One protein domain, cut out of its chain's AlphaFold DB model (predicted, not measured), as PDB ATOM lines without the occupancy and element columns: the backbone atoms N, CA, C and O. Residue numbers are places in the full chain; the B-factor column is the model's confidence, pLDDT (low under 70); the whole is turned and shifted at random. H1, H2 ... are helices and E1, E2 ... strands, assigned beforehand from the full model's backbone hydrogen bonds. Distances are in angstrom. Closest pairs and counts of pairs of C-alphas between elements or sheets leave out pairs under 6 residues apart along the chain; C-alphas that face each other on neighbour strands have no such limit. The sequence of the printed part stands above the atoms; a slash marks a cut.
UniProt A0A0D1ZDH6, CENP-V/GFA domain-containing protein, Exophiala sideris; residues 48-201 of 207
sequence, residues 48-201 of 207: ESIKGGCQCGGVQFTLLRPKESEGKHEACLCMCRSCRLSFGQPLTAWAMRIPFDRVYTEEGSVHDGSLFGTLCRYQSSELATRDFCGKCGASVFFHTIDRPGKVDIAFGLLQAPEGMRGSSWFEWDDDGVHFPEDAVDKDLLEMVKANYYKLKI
ATOM      1  N   GLU A  48     200.164  69.483 101.217       89.19
ATOM      2  CA  GLU A  48     201.127  70.554 101.480       89.19
ATOM      3  C   GLU A  48     200.415  71.808 102.002       89.19
ATOM      4  O   GLU A  48     199.341  72.187 101.520       89.19
ATOM      5  N   SER A  49     201.056  72.511 102.940       92.69
ATOM      6  CA  SER A  49     200.537  73.770 103.480       92.69
ATOM      7  C   SER A  49     201.622  74.803 103.792       92.69
ATOM      8  O   SER A  49     202.789  74.457 103.986       92.69
ATOM      9  N   ILE A  50     201.222  76.075 103.868       94.62
ATOM     10  CA  ILE A  50     202.045  77.183 104.373       94.62
ATOM     11  C   ILE A  50     201.371  77.859 105.559       94.62
ATOM     12  O   ILE A  50     200.144  77.931 105.655       94.62
ATOM     13  N   LYS A  51     202.188  78.395 106.465       95.31
ATOM     14  CA  LYS A  51     201.695  79.177 107.599       95.31
ATOM     15  C   LYS A  51     201.339  80.592 107.162       95.31
ATOM     16  O   LYS A  51     201.987  81.169 106.290       95.31
ATOM     17  N   GLY A  52     200.340  81.161 107.818       96.25
ATOM     18  CA  GLY A  52     199.986  82.565 107.741       96.25
ATOM     19  C   GLY A  52     199.773  83.138 109.135       96.25
ATOM     20  O   GLY A  52     199.320  82.445 110.044       96.25
ATOM     21  N   GLY A  53     200.109  84.405 109.342       96.62
ATOM     22  CA  GLY A  53     199.855  85.030 110.634       96.62
ATOM     23  C   GLY A  53     200.422  86.428 110.769       96.62
ATOM     24  O   GLY A  53     201.287  86.851 110.005       96.62
ATOM     25  N   CYS A  54     199.911  87.161 111.753       97.50
ATOM     26  CA  CYS A  54     200.389  88.503 112.054       97.50
ATOM     27  C   CYS A  54     201.635  88.483 112.952       97.50
ATOM     28  O   CYS A  54     201.858  87.553 113.726       97.50
ATOM     29  N   GLN A  55     202.408  89.572 112.916       96.50
ATOM     30  CA  GLN A  55     203.663  89.724 113.666       96.50
ATOM     31  C   GLN A  55     203.522  89.468 115.177       96.50
ATOM     32  O   GLN A  55     204.453  88.995 115.819       96.50
ATOM     33  N   CYS A  56     202.374  89.809 115.773       97.69
ATOM     34  CA  CYS A  56     202.177  89.681 117.218       97.69
ATOM     35  C   CYS A  56     201.716  88.288 117.678       97.69
ATOM     36  O   CYS A  56     201.478  88.112 118.877       97.69
ATOM     37  N   GLY A  57     201.518  87.350 116.741       96.38
ATOM     38  CA  GLY A  57     201.008  85.998 116.996       96.38
ATOM     39  C   GLY A  57     199.531  85.932 117.394       96.38
ATOM     40  O   GLY A  57     199.017  84.857 117.657       96.38
ATOM     41  N   GLY A  58     198.821  87.064 117.449       96.31
ATOM     42  CA  GLY A  58     197.409  87.092 117.842       96.31
ATOM     43  C   GLY A  58     196.453  86.545 116.779       96.31
ATOM     44  O   GLY A  58     195.278  86.351 117.073       96.31
ATOM     45  N   VAL A  59     196.917  86.360 115.546       97.44
ATOM     46  CA  VAL A  59     196.180  85.712 114.458       97.44
ATOM     47  C   VAL A  59     197.162  84.788 113.758       97.44
ATOM     48  O   VAL A  59     198.184  85.260 113.251       97.44
ATOM     49  N   GLN A  60     196.848  83.498 113.736       96.62
ATOM     50  CA  GLN A  60     197.628  82.455 113.080       96.62
ATOM     51  C   GLN A  60     196.677  81.516 112.345       96.62
ATOM     52  O   GLN A  60     195.594  81.206 112.837       96.62
ATOM     53  N   PHE A  61     197.073  81.091 111.154       96.19
ATOM     54  CA  PHE A  61     196.316  80.164 110.330       96.19
ATOM     55  C   PHE A  61     197.258  79.379 109.416       96.19
ATOM     56  O   PHE A  61     198.435  79.703 109.259       96.19
ATOM     57  N   THR A  62     196.724  78.342 108.790       96.19
ATOM     58  CA  THR A  62     197.408  77.538 107.782       96.19
ATOM     59  C   THR A  62     196.624  77.619 106.479       96.19
ATOM     60  O   THR A  62     195.398  77.512 106.486       96.19
ATOM     61  N   LEU A  63     197.326  77.815 105.367       95.81
ATOM     62  CA  LEU A  63     196.769  77.781 104.020       95.81
ATOM     63  C   LEU A  63     197.223  76.497 103.326       95.81
ATOM     64  O   LEU A  63     198.420  76.266 103.156       95.81
ATOM     65  N   LEU A  64     196.264  75.670 102.921       94.50
ATOM     66  CA  LEU A  64     196.527  74.480 102.117       94.50
ATOM     67  C   LEU A  64     196.782  74.854 100.660       94.50
ATOM     68  O   LEU A  64     196.265  75.857 100.159       94.50
ATOM     69  N   ARG A  65     197.537  74.008  99.957       91.94
ATOM     70  CA  ARG A  65     197.666  74.089  98.499       91.94
ATOM     71  C   ARG A  65     196.269  73.937  97.852       91.94
ATOM     72  O   ARG A  65     195.391  73.294  98.445       91.94
ATOM     73  N   PRO A  66     196.012  74.530  96.668       89.44
ATOM     74  CA  PRO A  66     194.814  74.194  95.904       89.44
ATOM     75  C   PRO A  66     194.776  72.696  95.602       89.44
ATOM     76  O   PRO A  66     195.801  72.011  95.656       89.44
ATOM     77  N   LYS A  67     193.600  72.177  95.249       84.75
ATOM     78  CA  LYS A  67     193.504  70.785  94.786       84.75
ATOM     79  C   LYS A  67     194.315  70.626  93.497       84.75
ATOM     80  O   LYS A  67     194.399  71.568  92.716       84.75
ATOM     81  N   GLU A  68     194.864  69.438  93.231       77.00
ATOM     82  CA  GLU A  68     195.719  69.202  92.048       77.00
ATOM     83  C   GLU A  68     195.066  69.641  90.723       77.00
ATOM     84  O   GLU A  68     195.746  70.131  89.827       77.00
ATOM     85  N   SER A  69     193.739  69.529  90.612       80.81
ATOM     86  CA  SER A  69     192.970  69.956  89.436       80.81
ATOM     87  C   SER A  69     192.819  71.476  89.275       80.81
ATOM     88  O   SER A  69     192.351  71.921  88.233       80.81
ATOM     89  N   GLU A  70     193.143  72.263  90.302       82.44
ATOM     90  CA  GLU A  70     192.892  73.711  90.384       82.44
ATOM     91  C   GLU A  70     194.169  74.551  90.189       82.44
ATOM     92  O   GLU A  70     194.090  75.769  90.072       82.44
ATOM     93  N   GLY A  71     195.345  73.919  90.106       89.31
ATOM     94  CA  GLY A  71     196.613  74.610  89.862       89.31
ATOM     95  C   GLY A  71     197.156  75.340  91.095       89.31
ATOM     96  O   GLY A  71     197.324  74.740  92.157       89.31
ATOM     97  N   LYS A  72     197.510  76.620  90.937       91.88
ATOM     98  CA  LYS A  72     198.022  77.493  92.007       91.88
ATOM     99  C   LYS A  72     196.927  78.440  92.489       91.88
ATOM    100  O   LYS A  72     195.991  78.732  91.753       91.88
ATOM    101  N   HIS A  73     197.065  78.945  93.714       93.38
ATOM    102  CA  HIS A  73     196.220  80.046  94.178       93.38
ATOM    103  C   HIS A  73     196.490  81.283  93.326       93.38
ATOM    104  O   HIS A  73     197.585  81.451  92.802       93.38
ATOM    105  N   GLU A  74     195.527  82.183  93.216       91.94
ATOM    106  CA  GLU A  74     195.742  83.439  92.499       91.94
ATOM    107  C   GLU A  74     196.286  84.508  93.449       91.94
ATOM    108  O   GLU A  74     195.917  84.567  94.625       91.94
ATOM    109  N   ALA A  75     197.146  85.381  92.942       92.44
ATOM    110  CA  ALA A  75     197.629  86.552  93.655       92.44
ATOM    111  C   ALA A  75     197.568  87.791  92.767       92.44
ATOM    112  O   ALA A  75     197.754  87.712  91.553       92.44
ATOM    113  N   CYS A  76     197.338  88.954  93.367       90.81
ATOM    114  CA  CYS A  76     197.343  90.211  92.634       90.81
ATOM    115  C   CYS A  76     197.968  91.345  93.437       90.81
ATOM    116  O   CYS A  76     198.069  91.297  94.669       90.81
ATOM    117  N   LEU A  77     198.331  92.404  92.716       91.88
ATOM    118  CA  LEU A  77     198.573  93.709  93.308       91.88
ATOM    119  C   LEU A  77     197.327  94.581  93.200       91.88
ATOM    120  O   LEU A  77     196.637  94.569  92.188       91.88
ATOM    121  N   CYS A  78     197.067  95.395  94.214       91.50
ATOM    122  CA  CYS A  78     195.970  96.349  94.233       91.50
ATOM    123  C   CYS A  78     196.469  97.725  94.687       91.50
ATOM    124  O   CYS A  78     197.181  97.849  95.691       91.50
ATOM    125  N   MET A  79     196.068  98.760  93.947       92.50
ATOM    126  CA  MET A  79     196.416 100.165  94.208       92.50
ATOM    127  C   MET A  79     195.185 101.051  94.419       92.50
ATOM    128  O   MET A  79     195.302 102.280  94.476       92.50
ATOM    129  N   CYS A  80     193.997 100.453  94.530       91.50
ATOM    130  CA  CYS A  80     192.777 101.216  94.736       91.50
ATOM    131  C   CYS A  80     192.840 102.000  96.054       91.50
ATOM    132  O   CYS A  80     193.496 101.602  97.029       91.50
ATOM    133  N   ARG A  81     192.109 103.116  96.113       90.88
ATOM    134  CA  ARG A  81     192.034 103.951  97.320       90.88
ATOM    135  C   ARG A  81     191.671 103.146  98.577       90.88
ATOM    136  O   ARG A  81     192.258 103.394  99.628       90.88
ATOM    137  N   SER A  82     190.732 102.203  98.478       92.88
ATOM    138  CA  SER A  82     190.260 101.399  99.618       92.88
ATOM    139  C   SER A  82     191.380 100.542 100.216       92.88
ATOM    140  O   SER A  82     191.660 100.633 101.412       92.88
ATOM    141  N   CYS A  83     192.088  99.772  99.383       93.75
ATOM    142  CA  CYS A  83     193.194  98.932  99.838       93.75
ATOM    143  C   CYS A  83     194.364  99.772 100.363       93.75
ATOM    144  O   CYS A  83     194.888  99.467 101.435       93.75
ATOM    145  N   ARG A  84     194.698 100.888  99.698       93.75
ATOM    146  CA  ARG A  84     195.757 101.798 100.158       93.75
ATOM    147  C   ARG A  84     195.497 102.340 101.560       93.75
ATOM    148  O   ARG A  84     196.412 102.385 102.376       93.75
ATOM    149  N   LEU A  85     194.265 102.761 101.842       93.50
ATOM    150  CA  LEU A  85     193.904 103.297 103.155       93.50
ATOM    151  C   LEU A  85     193.791 102.201 104.220       93.50
ATOM    152  O   LEU A  85     194.179 102.442 105.357       93.50
ATOM    153  N   SER A  86     193.317 101.005 103.859       94.75
ATOM    154  CA  SER A  86     193.212  99.885 104.804       94.75
ATOM    155  C   SER A  86     194.577  99.331 105.221       94.75
ATOM    156  O   SER A  86     194.738  98.917 106.364       94.75
ATOM    157  N   PHE A  87     195.552  99.295 104.310       94.56
ATOM    158  CA  PHE A  87     196.895  98.767 104.589       94.56
ATOM    159  C   PHE A  87     197.880  99.866 105.000       94.56
ATOM    160  O   PHE A  87     198.947  99.573 105.538       94.56
ATOM    161  N   GLY A  88     197.568 101.127 104.695       94.25
ATOM    162  CA  GLY A  88     198.508 102.239 104.816       94.25
ATOM    163  C   GLY A  88     199.663 102.180 103.808       94.25
ATOM    164  O   GLY A  88     200.673 102.839 104.030       94.25
ATOM    165  N   GLN A  89     199.543 101.400 102.726       92.56
ATOM    166  CA  GLN A  89     200.599 101.173 101.725       92.56
ATOM    167  C   GLN A  89     200.125 101.571 100.321       92.56
ATOM    168  O   GLN A  89     198.994 101.241  99.968       92.56
ATOM    169  N   PRO A  90     200.952 102.237  99.489       89.94
ATOM    170  CA  PRO A  90     200.560 102.652  98.134       89.94
ATOM    171  C   PRO A  90     200.260 101.468  97.204       89.94
ATOM    172  O   PRO A  90     199.429 101.588  96.306       89.94
ATOM    173  N   LEU A  91     200.913 100.335  97.452       89.12
ATOM    174  CA  LEU A  91     200.760  99.088  96.725       89.12
ATOM    175  C   LEU A  91     200.491  97.975  97.734       89.12
ATOM    176  O   LEU A  91     201.217  97.836  98.717       89.12
ATOM    177  N   THR A  92     199.442  97.198  97.500       92.69
ATOM    178  CA  THR A  92     199.039  96.088  98.373       92.69
ATOM    179  C   THR A  92     198.980  94.799  97.577       92.69
ATOM    180  O   THR A  92     198.735  94.846  96.377       92.69
ATOM    181  N   ALA A  93     199.206  93.667  98.235       93.12
ATOM    182  CA  ALA A  93     199.133  92.354  97.613       93.12
ATOM    183  C   ALA A  93     198.088  91.488  98.321       93.12
ATOM    184  O   ALA A  93     198.032  91.459  99.556       93.12
ATOM    185  N   TRP A  94     197.299  90.767  97.529       94.88
ATOM    186  CA  TRP A  94     196.284  89.831  98.003       94.88
ATOM    187  C   TRP A  94     196.537  88.448  97.420       94.88
ATOM    188  O   TRP A  94     196.797  88.329  96.226       94.88
ATOM    189  N   ALA A  95     196.419  87.411  98.247       95.06
ATOM    190  CA  ALA A  95     196.103  86.070  97.771       95.06
ATOM    191  C   ALA A  95     194.583  86.005  97.611       95.06
ATOM    192  O   ALA A  95     193.851  86.280  98.561       95.06
ATOM    193  N   MET A  96     194.113  85.728  96.407       93.06
ATOM    194  CA  MET A  96     192.739  85.991  96.008       93.06
ATOM    195  C   MET A  96     191.871  84.742  96.016       93.06
ATOM    196  O   MET A  96     192.321  83.648  95.685       93.06
ATOM    197  N   ARG A  97     190.578  84.948  96.285       93.25
ATOM    198  CA  ARG A  97     189.498  83.981  96.057       93.25
ATOM    199  C   ARG A  97     189.741  82.636  96.747       93.25
ATOM    200  O   ARG A  97     189.270  81.606  96.261       93.25
ATOM    201  N   ILE A  98     190.420  82.662  97.889       95.69
ATOM    202  CA  ILE A  98     190.797  81.483  98.656       95.69
ATOM    203  C   ILE A  98     189.539  80.876  99.278       95.69
ATOM    204  O   ILE A  98     188.871  81.547 100.070       95.69
ATOM    205  N   PRO A  99     189.189  79.622  98.954       94.69
ATOM    206  CA  PRO A  99     188.072  78.949  99.595       94.69
ATOM    207  C   PRO A  99     188.314  78.776 101.093       94.69
ATOM    208  O   PRO A  99     189.414  78.440 101.531       94.69
ATOM    209  N   PHE A 100     187.252  78.942 101.871       92.50
ATOM    210  CA  PHE A 100     187.234  78.723 103.317       92.50
ATOM    211  C   PHE A 100     187.811  77.353 103.720       92.50
ATOM    212  O   PHE A 100     188.609  77.264 104.647       92.50
ATOM    213  N   ASP A 101     187.521  76.302 102.942       91.56
ATOM    214  CA  ASP A 101     188.012  74.936 103.179       91.56
ATOM    215  C   ASP A 101     189.527  74.735 102.968       91.56
ATOM    216  O   ASP A 101     190.051  73.659 103.276       91.56
ATOM    217  N   ARG A 102     190.228  75.754 102.454       94.44
ATOM    218  CA  ARG A 102     191.690  75.790 102.319       94.44
ATOM    219  C   ARG A 102     192.368  76.546 103.463       94.44
ATOM    220  O   ARG A 102     193.592  76.484 103.556       94.44
ATOM    221  N   VAL A 103     191.619  77.242 104.322       95.38
ATOM    222  CA  VAL A 103     192.158  78.022 105.446       95.38
ATOM    223  C   VAL A 103     191.807  77.333 106.759       95.38
ATOM    224  O   VAL A 103     190.646  77.033 107.019       95.38
ATOM    225  N   TYR A 104     192.810  77.107 107.599       93.44
ATOM    226  CA  TYR A 104     192.662  76.435 108.888       93.44
ATOM    227  C   TYR A 104     193.133  77.336 110.009       93.44
ATOM    228  O   TYR A 104     194.207  77.927 109.913       93.44
ATOM    229  N   THR A 105     192.354  77.419 111.077       90.75
ATOM    230  CA  THR A 105     192.761  78.117 112.293       90.75
ATOM    231  C   THR A 105     193.864  77.337 113.016       90.75
ATOM    232  O   THR A 105     194.132  76.172 112.707       90.75
ATOM    233  N   GLU A 106     194.528  77.969 113.983       82.38
ATOM    234  CA  GLU A 106     195.560  77.318 114.802       82.38
ATOM    235  C   GLU A 106     195.015  76.102 115.573       82.38
ATOM    236  O   GLU A 106     195.724  75.120 115.778       82.38
ATOM    237  N   GLU A 107     193.727  76.121 115.915       78.94
ATOM    238  CA  GLU A 107     193.014  75.020 116.567       78.94
ATOM    239  C   GLU A 107     192.690  73.856 115.607       78.94
ATOM    240  O   GLU A 107     192.077  72.868 116.011       78.94
ATOM    241  N   GLY A 108     193.076  73.959 114.331       77.62
ATOM    242  CA  GLY A 108     192.864  72.931 113.311       77.62
ATOM    243  C   GLY A 108     191.457  72.912 112.714       77.62
ATOM    244  O   GLY A 108     191.136  72.007 111.943       77.62
ATOM    245  N   SER A 109     190.622  73.903 113.038       82.31
ATOM    246  CA  SER A 109     189.280  74.041 112.470       82.31
ATOM    247  C   SER A 109     189.333  74.732 111.112       82.31
ATOM    248  O   SER A 109     190.133  75.640 110.892       82.31
ATOM    249  N   VAL A 110     188.472  74.304 110.191       84.81
ATOM    250  CA  VAL A 110     188.276  74.980 108.901       84.81
ATOM    251  C   VAL A 110     187.729  76.384 109.154       84.81
ATOM    252  O   VAL A 110     186.810  76.542 109.958       84.81
ATOM    253  N   HIS A 111     188.259  77.392 108.463       85.75
ATOM    254  CA  HIS A 111     187.683  78.729 108.487       85.75
ATOM    255  C   HIS A 111     186.281  78.693 107.882       85.75
ATOM    256  O   HIS A 111     186.086  78.177 106.793       85.75
ATOM    257  N   ASP A 112     185.306  79.264 108.568       85.56
ATOM    258  CA  ASP A 112     183.897  79.302 108.161       85.56
ATOM    259  C   ASP A 112     183.370  80.745 108.050       85.56
ATOM    260  O   ASP A 112     182.167  80.983 107.959       85.56
ATOM    261  N   GLY A 113     184.275  81.729 108.057       85.50
ATOM    262  CA  GLY A 113     183.942  83.151 108.100       85.50
ATOM    263  C   GLY A 113     183.814  83.718 109.516       85.50
ATOM    264  O   GLY A 113     183.658  84.939 109.653       85.50
ATOM    265  N   SER A 114     183.913  82.884 110.557       88.44
ATOM    266  CA  SER A 114     183.963  83.328 111.952       88.44
ATOM    267  C   SER A 114     185.294  83.997 112.311       88.44
ATOM    268  O   SER A 114     186.316  83.860 111.628       88.44
ATOM    269  N   LEU A 115     185.265  84.776 113.393       92.56
ATOM    270  CA  LEU A 115     186.450  85.420 113.952       92.56
ATOM    271  C   LEU A 115     187.172  84.441 114.877       92.56
ATOM    272  O   LEU A 115     186.541  83.793 115.708       92.56
ATOM    273  N   PHE A 116     188.496  84.388 114.771       93.69
ATOM    274  CA  PHE A 116     189.362  83.570 115.619       93.69
ATOM    275  C   PHE A 116     190.569  84.377 116.108       93.69
ATOM    276  O   PHE A 116     190.903  85.435 115.562       93.69
ATOM    277  N   GLY A 117     191.223  83.886 117.163       94.44
ATOM    278  CA  GLY A 117     192.317  84.589 117.827       94.44
ATOM    279  C   GLY A 117     191.915  86.009 118.235       94.44
ATOM    280  O   GLY A 117     190.971  86.221 118.988       94.44
ATOM    281  N   THR A 118     192.637  87.000 117.720       97.00
ATOM    282  CA  THR A 118     192.394  88.430 117.976       97.00
ATOM    283  C   THR A 118     191.744  89.144 116.789       97.00
ATOM    284  O   THR A 118     191.829  90.369 116.702       97.00
ATOM    285  N   LEU A 119     191.142  88.411 115.844       97.44
ATOM    286  CA  LEU A 119     190.476  89.025 114.698       97.44
ATOM    287  C   LEU A 119     189.328  89.935 115.137       97.44
ATOM    288  O   LEU A 119     188.474  89.580 115.945       97.44
ATOM    289  N   CYS A 120     189.303  91.119 114.547       97.31
ATOM    290  CA  CYS A 120     188.207  92.067 114.599       97.31
ATOM    291  C   CYS A 120     187.743  92.332 113.170       97.31
ATOM    292  O   CYS A 120     188.563  92.378 112.253       97.31
ATOM    293  N   ARG A 121     186.436  92.531 112.986       97.31
ATOM    294  CA  ARG A 121     185.820  92.803 111.684       97.31
ATOM    295  C   ARG A 121     185.181  94.177 111.674       97.31
ATOM    296  O   ARG A 121     184.538  94.573 112.644       97.31
ATOM    297  N   TYR A 122     185.307  94.874 110.553       95.25
ATOM    298  CA  TYR A 122     184.502  96.055 110.265       95.25
ATOM    299  C   TYR A 122     183.944  95.998 108.846       95.25
ATOM    300  O   TYR A 122     184.518  95.380 107.944       95.25
ATOM    301  N   GLN A 123     182.806  96.656 108.647       93.62
ATOM    302  CA  GLN A 123     182.203  96.809 107.331       93.62
ATOM    303  C   GLN A 123     182.889  97.962 106.592       93.62
ATOM    304  O   GLN A 123     182.841  99.108 107.030       93.62
ATOM    305  N   SER A 124     183.571  97.642 105.492       90.00
ATOM    306  CA  SER A 124     184.350  98.609 104.706       90.00
ATOM    307  C   SER A 124     183.543  99.260 103.578       90.00
ATOM    308  O   SER A 124     183.886 100.349 103.124       90.00
ATOM    309  N   SER A 125     182.463  98.606 103.147       91.44
ATOM    310  CA  SER A 125     181.422  99.129 102.261       91.44
ATOM    311  C   SER A 125     180.136  98.323 102.466       91.44
ATOM    312  O   SER A 125     180.139  97.326 103.188       91.44
ATOM    313  N   GLU A 126     179.047  98.697 101.798       88.88
ATOM    314  CA  GLU A 126     177.799  97.918 101.822       88.88
ATOM    315  C   GLU A 126     178.007  96.452 101.401       88.88
ATOM    316  O   GLU A 126     177.328  95.567 101.915       88.88
ATOM    317  N   LEU A 127     178.998  96.191 100.540       90.44
ATOM    318  CA  LEU A 127     179.240  94.891  99.908       90.44
ATOM    319  C   LEU A 127     180.458  94.145 100.473       90.44
ATOM    320  O   LEU A 127     180.698  93.001 100.093       90.44
ATOM    321  N   ALA A 128     181.260  94.771 101.341       93.06
ATOM    322  CA  ALA A 128     182.539  94.200 101.753       93.06
ATOM    323  C   ALA A 128     182.895  94.436 103.221       93.06
ATOM    324  O   ALA A 128     182.778  95.545 103.756       93.06
ATOM    325  N   THR A 129     183.454  93.405 103.852       95.56
ATOM    326  CA  THR A 129     183.987  93.467 105.218       95.56
ATOM    327  C   THR A 129     185.473  93.138 105.238       95.56
ATOM    328  O   THR A 129     186.006  92.488 104.336       95.56
ATOM    329  N   ARG A 130     186.167  93.652 106.250       97.38
ATOM    330  CA  ARG A 130     187.608  93.490 106.421       97.38
ATOM    331  C   ARG A 130     187.902  93.015 107.827       97.38
ATOM    332  O   ARG A 130     187.395  93.593 108.791       97.38
ATOM    333  N   ASP A 131     188.776  92.026 107.906       98.12
ATOM    334  CA  ASP A 131     189.253  91.473 109.159       98.12
ATOM    335  C   ASP A 131     190.682  91.923 109.406       98.12
ATOM    336  O   ASP A 131     191.528  91.908 108.506       98.12
ATOM    337  N   PHE A 132     190.964  92.310 110.641       98.38
ATOM    338  CA  PHE A 132     192.278  92.746 111.075       98.38
ATOM    339  C   PHE A 132     192.578  92.219 112.475       98.38
ATOM    340  O   PHE A 132     191.681  91.904 113.254       98.38
ATOM    341  N   CYS A 133     193.855  92.129 112.820       98.38
ATOM    342  CA  CYS A 133     194.268  91.778 114.169       98.38
ATOM    343  C   CYS A 133     193.987  92.949 115.122       98.38
ATOM    344  O   CYS A 133     194.637  93.989 115.031       98.38
ATOM    345  N   GLY A 134     193.090  92.768 116.089       97.88
ATOM    346  CA  GLY A 134     192.769  93.773 117.106       97.88
ATOM    347  C   GLY A 134     193.934  94.118 118.041       97.88
ATOM    348  O   GLY A 134     193.897  95.147 118.709       97.88
ATOM    349  N   LYS A 135     194.992  93.293 118.077       98.12
ATOM    350  CA  LYS A 135     196.189  93.525 118.901       98.12
ATOM    351  C   LYS A 135     197.262  94.364 118.199       98.12
ATOM    352  O   LYS A 135     197.852  95.229 118.835       98.12
ATOM    353  N   CYS A 136     197.552  94.101 116.921       97.88
ATOM    354  CA  CYS A 136     198.642  94.778 116.198       97.88
ATOM    355  C   CYS A 136     198.212  95.532 114.933       97.88
ATOM    356  O   CYS A 136     199.065  96.093 114.256       97.88
ATOM    357  N   GLY A 137     196.926  95.521 114.577       97.31
ATOM    358  CA  GLY A 137     196.379  96.257 113.434       97.31
ATOM    359  C   GLY A 137     196.647  95.644 112.055       97.31
ATOM    360  O   GLY A 137     196.270  96.240 111.051       97.31
ATOM    361  N   ALA A 138     197.279  94.468 111.969       98.00
ATOM    362  CA  ALA A 138     197.553  93.826 110.683       98.00
ATOM    363  C   ALA A 138     196.239  93.494 109.956       98.00
ATOM    364  O   ALA A 138     195.387  92.824 110.535       98.00
ATOM    365  N   SER A 139     196.089  93.932 108.702       98.12
ATOM    366  CA  SER A 139     194.992  93.488 107.828       98.12
ATOM    367  C   SER A 139     195.170  92.003 107.514       98.12
ATOM    368  O   SER A 139     196.283  91.597 107.191       98.12
ATOM    369  N   VAL A 140     194.103  91.204 107.624       97.81
ATOM    370  CA  VAL A 140     194.158  89.739 107.480       97.81
ATOM    371  C   VAL A 140     193.297  89.254 106.323       97.81
ATOM    372  O   VAL A 140     193.848  88.757 105.344       97.81
ATOM    373  N   PHE A 141     191.976  89.424 106.410       97.94
ATOM    374  CA  PHE A 141     191.039  88.940 105.396       97.94
ATOM    375  C   PHE A 141     190.215  90.076 104.804       97.94
ATOM    376  O   PHE A 141     189.877  91.052 105.478       97.94
ATOM    377  N   PHE A 142     189.858  89.926 103.538       96.94
ATOM    378  CA  PHE A 142     188.834  90.713 102.876       96.94
ATOM    379  C   PHE A 142     187.729  89.778 102.391       96.94
ATOM    380  O   PHE A 142     187.994  88.762 101.749       96.94
ATOM    381  N   HIS A 143     186.492  90.145 102.707       94.56
ATOM    382  CA  HIS A 143     185.289  89.416 102.325       94.56
ATOM    383  C   HIS A 143     184.439  90.312 101.437       94.56
ATOM    384  O   HIS A 143     184.256  91.493 101.742       94.56
ATOM    385  N   THR A 144     183.866  89.738 100.385       91.75
ATOM    386  CA  THR A 144     182.870  90.402  99.539       91.75
ATOM    387  C   THR A 144     181.629  89.531  99.428       91.75
ATOM    388  O   THR A 144     181.735  88.304  99.365       91.75
ATOM    389  N   ILE A 145     180.456  90.157  99.383       86.81
ATOM    390  CA  ILE A 145     179.190  89.439  99.216       86.81
ATOM    391  C   ILE A 145     179.104  88.695  97.877       86.81
ATOM    392  O   ILE A 145     178.412  87.686  97.801       86.81
ATOM    393  N   ASP A 146     179.842  89.142  96.856       87.50
ATOM    394  CA  ASP A 146     179.822  88.544  95.513       87.50
ATOM    395  C   ASP A 146     180.536  87.184  95.460       87.50
ATOM    396  O   ASP A 146     180.447  86.455  94.471       87.50
ATOM    397  N   ARG A 147     181.304  86.844  96.504       90.94
ATOM    398  CA  ARG A 147     182.103  85.615  96.587       90.94
ATOM    399  C   ARG A 147     181.894  84.926  97.940       90.94
ATOM    400  O   ARG A 147     182.836  84.849  98.730       90.94
ATOM    401  N   PRO A 148     180.681  84.420  98.227       89.25
ATOM    402  CA  PRO A 148     180.413  83.730  99.483       89.25
ATOM    403  C   PRO A 148     181.306  82.486  99.626       89.25
ATOM    404  O   PRO A 148     181.590  81.787  98.652       89.25
ATOM    405  N   GLY A 149     181.777  82.221 100.848       90.06
ATOM    406  CA  GLY A 149     182.655  81.082 101.152       90.06
ATOM    407  C   GLY A 149     184.103  81.222 100.661       90.06
ATOM    408  O   GLY A 149     184.847  80.236 100.670       90.06
ATOM    409  N   LYS A 150     184.513  82.419 100.221       94.38
ATOM    410  CA  LYS A 150     185.891  82.736  99.828       94.38
ATOM    411  C   LYS A 150     186.391  83.992 100.540       94.38
ATOM    412  O   LYS A 150     185.624  84.925 100.759       94.38
ATOM    413  N   VAL A 151     187.686  84.027 100.845       96.12
ATOM    414  CA  VAL A 151     188.390  85.218 101.349       96.12
ATOM    415  C   VAL A 151     189.487  85.638 100.386       96.12
ATOM    416  O   VAL A 151     190.080  84.801  99.705       96.12
ATOM    417  N   ASP A 152     189.832  86.919 100.412       96.81
ATOM    418  CA  ASP A 152     191.160  87.355  99.994       96.81
ATOM    419  C   ASP A 152     192.033  87.506 101.252       96.81
ATOM    420  O   ASP A 152     191.589  88.054 102.264       96.81
ATOM    421  N   ILE A 153     193.267  87.005 101.215       97.56
ATOM    422  CA  ILE A 153     194.215  87.036 102.338       97.56
ATOM    423  C   ILE A 153     195.280  88.090 102.063       97.56
ATOM    424  O   ILE A 153     195.851  88.131 100.971       97.56
ATOM    425  N   ALA A 154     195.578  88.930 103.053       97.19
ATOM    426  CA  ALA A 154     196.689  89.868 102.979       97.19
ATOM    427  C   ALA A 154     197.994  89.095 102.733       97.19
ATOM    428  O   ALA A 154     198.470  88.364 103.605       97.19
ATOM    429  N   PHE A 155     198.575  89.251 101.540       95.38
ATOM    430  CA  PHE A 155     199.615  88.341 101.053       95.38
ATOM    431  C   PHE A 155     200.860  88.340 101.950       95.38
ATOM    432  O   PHE A 155     201.456  87.298 102.193       95.38
ATOM    433  N   GLY A 156     201.215  89.500 102.512       94.38
ATOM    434  CA  GLY A 156     202.380  89.655 103.390       94.38
ATOM    435  C   GLY A 156     202.309  88.885 104.716       94.38
ATOM    436  O   GLY A 156     203.295  88.866 105.444       94.38
ATOM    437  N   LEU A 157     201.172  88.263 105.048       96.12
ATOM    438  CA  LEU A 157     201.057  87.376 106.208       96.12
ATOM    439  C   LEU A 157     201.500  85.940 105.911       96.12
ATOM    440  O   LEU A 157     201.702  85.172 106.850       96.12
ATOM    441  N   LEU A 158     201.598  85.567 104.633       96.19
ATOM    442  CA  LEU A 158     201.884  84.208 104.192       96.19
ATOM    443  C   LEU A 158     203.387  83.930 104.225       96.19
ATOM    444  O   LEU A 158     204.203  84.708 103.735       96.19
ATOM    445  N   GLN A 159     203.749  82.780 104.781       93.19
ATOM    446  CA  GLN A 159     205.130  82.354 104.991       93.19
ATOM    447  C   GLN A 159     205.483  81.240 104.004       93.19
ATOM    448  O   GLN A 159     205.758  80.106 104.395       93.19
ATOM    449  N   ALA A 160     205.432  81.559 102.708       89.56
ATOM    450  CA  ALA A 160     205.914  80.649 101.675       89.56
ATOM    451  C   ALA A 160     207.448  80.500 101.780       89.56
ATOM    452  O   ALA A 160     208.144  81.513 101.930       89.56
ATOM    453  N   PRO A 161     207.999  79.274 101.713       84.25
ATOM    454  CA  PRO A 161     209.429  79.033 101.922       84.25
ATOM    455  C   PRO A 161     210.326  79.720 100.881       84.25
ATOM    456  O   PRO A 161     211.451  80.099 101.192       84.25
ATOM    457  N   GLU A 162     209.829  79.933  99.664       82.38
ATOM    458  CA  GLU A 162     210.522  80.636  98.577       82.38
ATOM    459  C   GLU A 162     210.421  82.176  98.650       82.38
ATOM    460  O   GLU A 162     210.868  82.881  97.743       82.38
ATOM    461  N   GLY A 163     209.829  82.720  99.719       82.06
ATOM    462  CA  GLY A 163     209.766  84.154  99.991       82.06
ATOM    463  C   GLY A 163     208.499  84.852  99.489       82.06
ATOM    464  O   GLY A 163     207.481  84.235  99.184       82.06
ATOM    465  N   MET A 164     208.569  86.186  99.414       72.75
ATOM    466  CA  MET A 164     207.411  87.093  99.305       72.75
ATOM    467  C   MET A 164     206.583  86.971  98.020       72.75
ATOM    468  O   MET A 164     205.546  87.614  97.915       72.75
ATOM    469  N   ARG A 165     207.026  86.185  97.035       82.56
ATOM    470  CA  ARG A 165     206.253  85.912  95.817       82.56
ATOM    471  C   ARG A 165     205.483  84.594  95.891       82.56
ATOM    472  O   ARG A 165     204.494  84.449  95.180       82.56
ATOM    473  N   GLY A 166     205.947  83.638  96.702       88.62
ATOM    474  CA  GLY A 166     205.365  82.297  96.797       88.62
ATOM    475  C   GLY A 166     205.136  81.646  95.430       88.62
ATOM    476  O   GLY A 166     204.045  81.155  95.171       88.62
ATOM    477  N   SER A 167     206.104  81.716  94.509       87.81
ATOM    478  CA  SER A 167     205.903  81.382  93.087       87.81
ATOM    479  C   SER A 167     205.482  79.933  92.821       87.81
ATOM    480  O   SER A 167     204.908  79.656  91.764       87.81
ATOM    481  N   SER A 168     205.734  79.008  93.752       88.44
ATOM    482  CA  SER A 168     205.252  77.625  93.663       88.44
ATOM    483  C   SER A 168     203.817  77.454  94.183       88.44
ATOM    484  O   SER A 168     203.169  76.460  93.858       88.44
ATOM    485  N   TRP A 169     203.309  78.426  94.947       91.38
ATOM    486  CA  TRP A 169     201.978  78.447  95.566       91.38
ATOM    487  C   TRP A 169     200.982  79.330  94.824       91.38
ATOM    488  O   TRP A 169     199.793  79.011  94.808       91.38
ATOM    489  N   PHE A 170     201.472  80.414  94.221       91.62
ATOM    490  CA  PHE A 170     200.656  81.475  93.652       91.62
ATOM    491  C   PHE A 170     200.984  81.741  92.186       91.62
ATOM    492  O   PHE A 170     202.151  81.856  91.802       91.62
ATOM    493  N   GLU A 171     199.935  81.874  91.387       90.25
ATOM    494  CA  GLU A 171     199.966  82.461  90.056       90.25
ATOM    495  C   GLU A 171     199.582  83.937  90.170       90.25
ATOM    496  O   GLU A 171     198.555  84.278  90.758       90.25
ATOM    497  N   TRP A 172     200.436  84.826  89.667       88.00
ATOM    498  CA  TRP A 172     200.213  86.267  89.771       88.00
ATOM    499  C   TRP A 172     199.449  86.753  88.544       88.00
ATOM    500  O   TRP A 172     199.933  86.572  87.429       88.00
ATOM    501  N   ASP A 173     198.292  87.382  88.772       79.69
ATOM    502  CA  ASP A 173     197.297  87.727  87.745       79.69
ATOM    503  C   ASP A 173     197.920  88.375  86.503       79.69
ATOM    504  O   ASP A 173     198.793  89.243  86.599       79.69
ATOM    505  N   ASP A 174     197.458  87.949  85.330       58.59
ATOM    506  CA  ASP A 174     198.041  88.306  84.057       58.59
ATOM    507  C   ASP A 174     197.854  89.780  83.677       58.59
ATOM    508  O   ASP A 174     198.753  90.351  83.043       58.59
ATOM    509  N   ASP A 175     196.761  90.397  84.129       60.81
ATOM    510  CA  ASP A 175     196.326  91.739  83.720       60.81
ATOM    511  C   ASP A 175     196.859  92.874  84.621       60.81
ATOM    512  O   ASP A 175     196.612  94.062  84.379       60.81
ATOM    513  N   GLY A 176     197.660  92.540  85.638       65.88
ATOM    514  CA  GLY A 176     198.394  93.511  86.447       65.88
ATOM    515  C   GLY A 176     197.684  93.950  87.730       65.88
ATOM    516  O   GLY A 176     197.383  93.144  88.607       65.88
ATOM    517  N   VAL A 177     197.522  95.264  87.910       80.44
ATOM    518  CA  VAL A 177     196.996  95.862  89.148       80.44
ATOM    519  C   VAL A 177     195.471  95.829  89.144       80.44
ATOM    520  O   VAL A 177     194.861  96.426  88.264       80.44
ATOM    521  N   HIS A 178     194.858  95.215  90.156       84.44
ATOM    522  CA  HIS A 178     193.406  95.180  90.360       84.44
ATOM    523  C   HIS A 178     192.823  96.561  90.667       84.44
ATOM    524  O   HIS A 178     193.380  97.313  91.479       84.44
ATOM    525  N   PHE A 179     191.658  96.841  90.067       83.75
ATOM    526  CA  PHE A 179     190.934  98.121  90.123       83.75
ATOM    527  C   PHE A 179     191.825  99.336  89.782       83.75
ATOM    528  O   PHE A 179     191.957 100.267  90.589       83.75
ATOM    529  N   PRO A 180     192.490  99.342  88.609       84.81
ATOM    530  CA  PRO A 180     193.405 100.414  88.207       84.81
ATOM    531  C   PRO A 180     192.699 101.771  88.026       84.81
ATOM    532  O   PRO A 180     193.303 102.835  88.212       84.81
ATOM    533  N   GLU A 181     191.412 101.761  87.690       88.19
ATOM    534  CA  GLU A 181     190.551 102.939  87.609       88.19
ATOM    535  C   GLU A 181     190.502 103.710  88.938       88.19
ATOM    536  O   GLU A 181     190.590 104.941  88.926       88.19
ATOM    537  N   ASP A 182     190.537 102.997  90.067       88.94
ATOM    538  CA  ASP A 182     190.461 103.547  91.426       88.94
ATOM    539  C   ASP A 182     191.827 103.907  92.029       88.94
ATOM    540  O   ASP A 182     191.919 104.361  93.181       88.94
ATOM    541  N   ALA A 183     192.915 103.699  91.283       89.50
ATOM    542  CA  ALA A 183     194.237 104.141  91.703       89.50
ATOM    543  C   ALA A 183     194.301 105.673  91.690       89.50
ATOM    544  O   ALA A 183     194.013 106.307  90.675       89.50
ATOM    545  N   VAL A 184     194.697 106.270  92.814       87.75
ATOM    546  CA  VAL A 184     194.837 107.733  92.926       87.75
ATOM    547  C   VAL A 184     196.115 108.215  92.235       87.75
ATOM    548  O   VAL A 184     196.103 109.250  91.578       87.75
ATOM    549  N   ASP A 185     197.203 107.457  92.375       88.62
ATOM    550  CA  ASP A 185     198.497 107.759  91.765       88.62
ATOM    551  C   ASP A 185     198.599 107.052  90.411       88.62
ATOM    552  O   ASP A 185     198.855 105.846  90.335       88.62
ATOM    553  N   LYS A 186     198.306 107.798  89.341       89.88
ATOM    554  CA  LYS A 186     198.304 107.262  87.976       89.88
ATOM    555  C   LYS A 186     199.721 107.030  87.452       89.88
ATOM    556  O   LYS A 186     199.932 106.042  86.760       89.88
ATOM    557  N   ASP A 187     200.688 107.856  87.839       91.69
ATOM    558  CA  ASP A 187     202.075 107.701  87.391       91.69
ATOM    559  C   ASP A 187     202.688 106.427  87.984       91.69
ATOM    560  O   ASP A 187     203.247 105.601  87.257       91.69
ATOM    561  N   LEU A 188     202.498 106.201  89.290       89.62
ATOM    562  CA  LEU A 188     202.934 104.965  89.937       89.62
ATOM    563  C   LEU A 188     202.221 103.741  89.352       89.62
ATOM    564  O   LEU A 188     202.853 102.704  89.158       89.62
ATOM    565  N   LEU A 189     200.922 103.848  89.049       89.75
ATOM    566  CA  LEU A 189     200.165 102.760  88.429       89.75
ATOM    567  C   LEU A 189     200.774 102.351  87.084       89.75
ATOM    568  O   LEU A 189     200.984 101.162  86.850       89.75
ATOM    569  N   GLU A 190     201.070 103.314  86.212       90.31
ATOM    570  CA  GLU A 190     201.649 103.026  84.900       90.31
ATOM    571  C   GLU A 190     203.065 102.450  85.023       90.31
ATOM    572  O   GLU A 190     203.404 101.496  84.323       90.31
ATOM    573  N   MET A 191     203.868 102.922  85.986       88.56
ATOM    574  CA  MET A 191     205.169 102.316  86.292       88.56
ATOM    575  C   MET A 191     205.046 100.856  86.747       88.56
ATOM    576  O   MET A 191     205.816 100.004  86.289       88.56
ATOM    577  N   VAL A 192     204.094 100.558  87.637       88.56
ATOM    578  CA  VAL A 192     203.850  99.195  88.132       88.56
ATOM    579  C   VAL A 192     203.370  98.303  86.992       88.56
ATOM    580  O   VAL A 192     203.962  97.248  86.781       88.56
ATOM    581  N   LYS A 193     202.375  98.732  86.204       85.88
ATOM    582  CA  LYS A 193     201.878  97.980  85.037       85.88
ATOM    583  C   LYS A 193     202.988  97.686  84.031       85.88
ATOM    584  O   LYS A 193     203.168  96.535  83.642       85.88
ATOM    585  N   ALA A 194     203.777  98.698  83.670       85.38
ATOM    586  CA  ALA A 194     204.866  98.559  82.705       85.38
ATOM    587  C   ALA A 194     205.949  97.567  83.156       85.38
ATOM    588  O   ALA A 194     206.673  97.034  82.320       85.38
ATOM    589  N   ASN A 195     206.073  97.304  84.461       82.75
ATOM    590  CA  ASN A 195     207.068  96.391  85.026       82.75
ATOM    591  C   ASN A 195     206.465  95.119  85.639       82.75
ATOM    592  O   ASN A 195     207.221  94.278  86.124       82.75
ATOM    593  N   TYR A 196     205.141  94.938  85.600       79.12
ATOM    594  CA  TYR A 196     204.448  93.853  86.300       79.12
ATOM    595  C   TYR A 196     204.896  92.466  85.819       79.12
ATOM    596  O   TYR A 196     205.019  91.539  86.614       79.12
ATOM    597  N   TYR A 197     205.261  92.324  84.541       69.94
ATOM    598  CA  TYR A 197     205.815  91.077  83.998       69.94
ATOM    599  C   TYR A 197     207.067  90.583  84.753       69.94
ATOM    600  O   TYR A 197     207.328  89.382  84.787       69.94
ATOM    601  N   LYS A 198     207.828  91.474  85.408       72.56
ATOM    602  CA  LYS A 198     208.982  91.093  86.242       72.56
ATOM    603  C   LYS A 198     208.560  90.337  87.505       72.56
ATOM    604  O   LYS A 198     209.324  89.520  88.003       72.56
ATOM    605  N   LEU A 199     207.333  90.545  87.990       67.88
ATOM    606  CA  LEU A 199     206.743  89.728  89.054       67.88
ATOM    607  C   LEU A 199     206.317  88.344  88.560       67.88
ATOM    608  O   LEU A 199     206.177  87.452  89.383       67.88
ATOM    609  N   LYS A 200     206.177  88.128  87.246       63.50
ATOM    610  CA  LYS A 200     205.871  86.811  86.663       63.50
ATOM    611  C   LYS A 200     207.135  85.971  86.439       63.50
ATOM    612  O   LYS A 200     207.156  84.769  86.693       63.50
ATOM    613  N   ILE A 201     208.244  86.596  86.045       53.88
ATOM    614  CA  ILE A 201     209.486  85.912  85.643       53.88
ATOM    615  C   ILE A 201     210.487  85.906  86.817       53.88
ATOM    616  O   ILE A 201     211.208  86.880  86.984       53.88
TER     617      ILE A 201
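What this domain is: This is residues 48 to 201 of the 207 residues of the protein "CENP-V/GFA domain-containing protein" of Exophiala sideris (UniProt A0A0D1ZDH6). A strongly twisted sheet of seven strands, E6 to E10 by way of E7, E8, E9, E4 and E3, runs through the domain, with the small sheet E1, E2, E5 over one face near E9 and the helix H1 over the opposite face. At the far end of the large sheet, beside E10, the helices H2 and H3 only graze it. The printed part has 154 residues with three named helices and ten named strands, in the order E1 E2 E3 H1 E4 E5 E6 E7 E8 E9 E10 H2 H3. The large sheet is mixed and the small one antiparallel; the class is mixed, helices and strands. The whole is compact, with a radius of gyration of the C-alphas of 15.1 A, and spans 44 by 35 by 30 A.

How they stand to each other: The large sheet has the order E6, residues 119 to 125, E7, residues 128 to 133, E8, residues 139 to 144, E9, residues 150 to 154, E4, residues 92 to 99, E3, residues 73 to 78, and E10, residues 170 to 178. From edge to edge its strands' lines turn by 148 degrees. E6, E7, E8 and E9 form a meander, each strand the antiparallel neighbour of the one before, and E6 and E7, E7 and E8, and E8 and E9 are hairpins. N 122 and O 130 are 3.0 A apart between E6 and E7, N 131 and O 141 2.8 A between E7 and E8, and N 142 and O 152 2.9 A between E8 and E9, each within hydrogen-bond range. E9 and E4 are antiparallel, with N 153 and O 95 at 2.8 A, and so are E4 and E3, with N 96 and O 74 at 2.8 A. E3 and E10 are parallel at 29 degrees, with N 171 and O 73 at 2.8 A. E10 bends by 97 degrees at residue 175. H1, residues 81 to 87, is on this sheet; its closest C-alphas to E8 are those of Phe 87 and Ser 139, 6.5 A apart. H2, residues 186 to 195, only grazes the sheet with its residues 189 to 195; the C-alphas of Gly 176 and Lys 193 are the closest of E10 and H2, at 5.8 A. H3, residues 197 to 200, also only grazes it, and the closest C-alphas of E10 and H3 are those of Trp 172 and Lys 200, 6.5 A apart. The small sheet has the order E1, residues 49 to 53, E2, residues 60 to 64, and E5, residues 103 to 105. E1 and E2 are an antiparallel hairpin, with N 52 and O 61 at 2.8 A; E2 and E5 are antiparallel, with N 104 and O 62 at 2.8 A. Residues 51 to 52 of E1 also pair antiparallel with residues 158 to 159. In H1 and H2 every O i to N i+4 pair is within hydrogen-bond range; H3 is too short for such a pair, and its one O i to N i+3 pair is within range.

Where its parts are: E4 measures 20.4 A from first to last C-alpha, E6 18.4 A, E7 17.3 A, E3 16.3 A, E10 15.9 A and E8 15.0 A. H2 measures 14.3 A and H1 10.2 A. E1 begins at C-alpha 49 (200.537, 73.770, 103.480), E4 at C-alpha 92 (199.039, 96.088, 98.373), and H3 ends at C-alpha 200 (205.871, 86.811, 86.663).

The domain as a whole: The C-alphas of Glu 107 and Asp 187, the two farthest apart, are 44.7 A from each other. The printed part has no cut. The links from E5 to E6, 13 residues, and from E9 to E10, 15 residues, are long. The mean pLDDT of the printed part of this model is 89.9; residues 174 to 176, residue 197 and residues 199 to 201 are under 70.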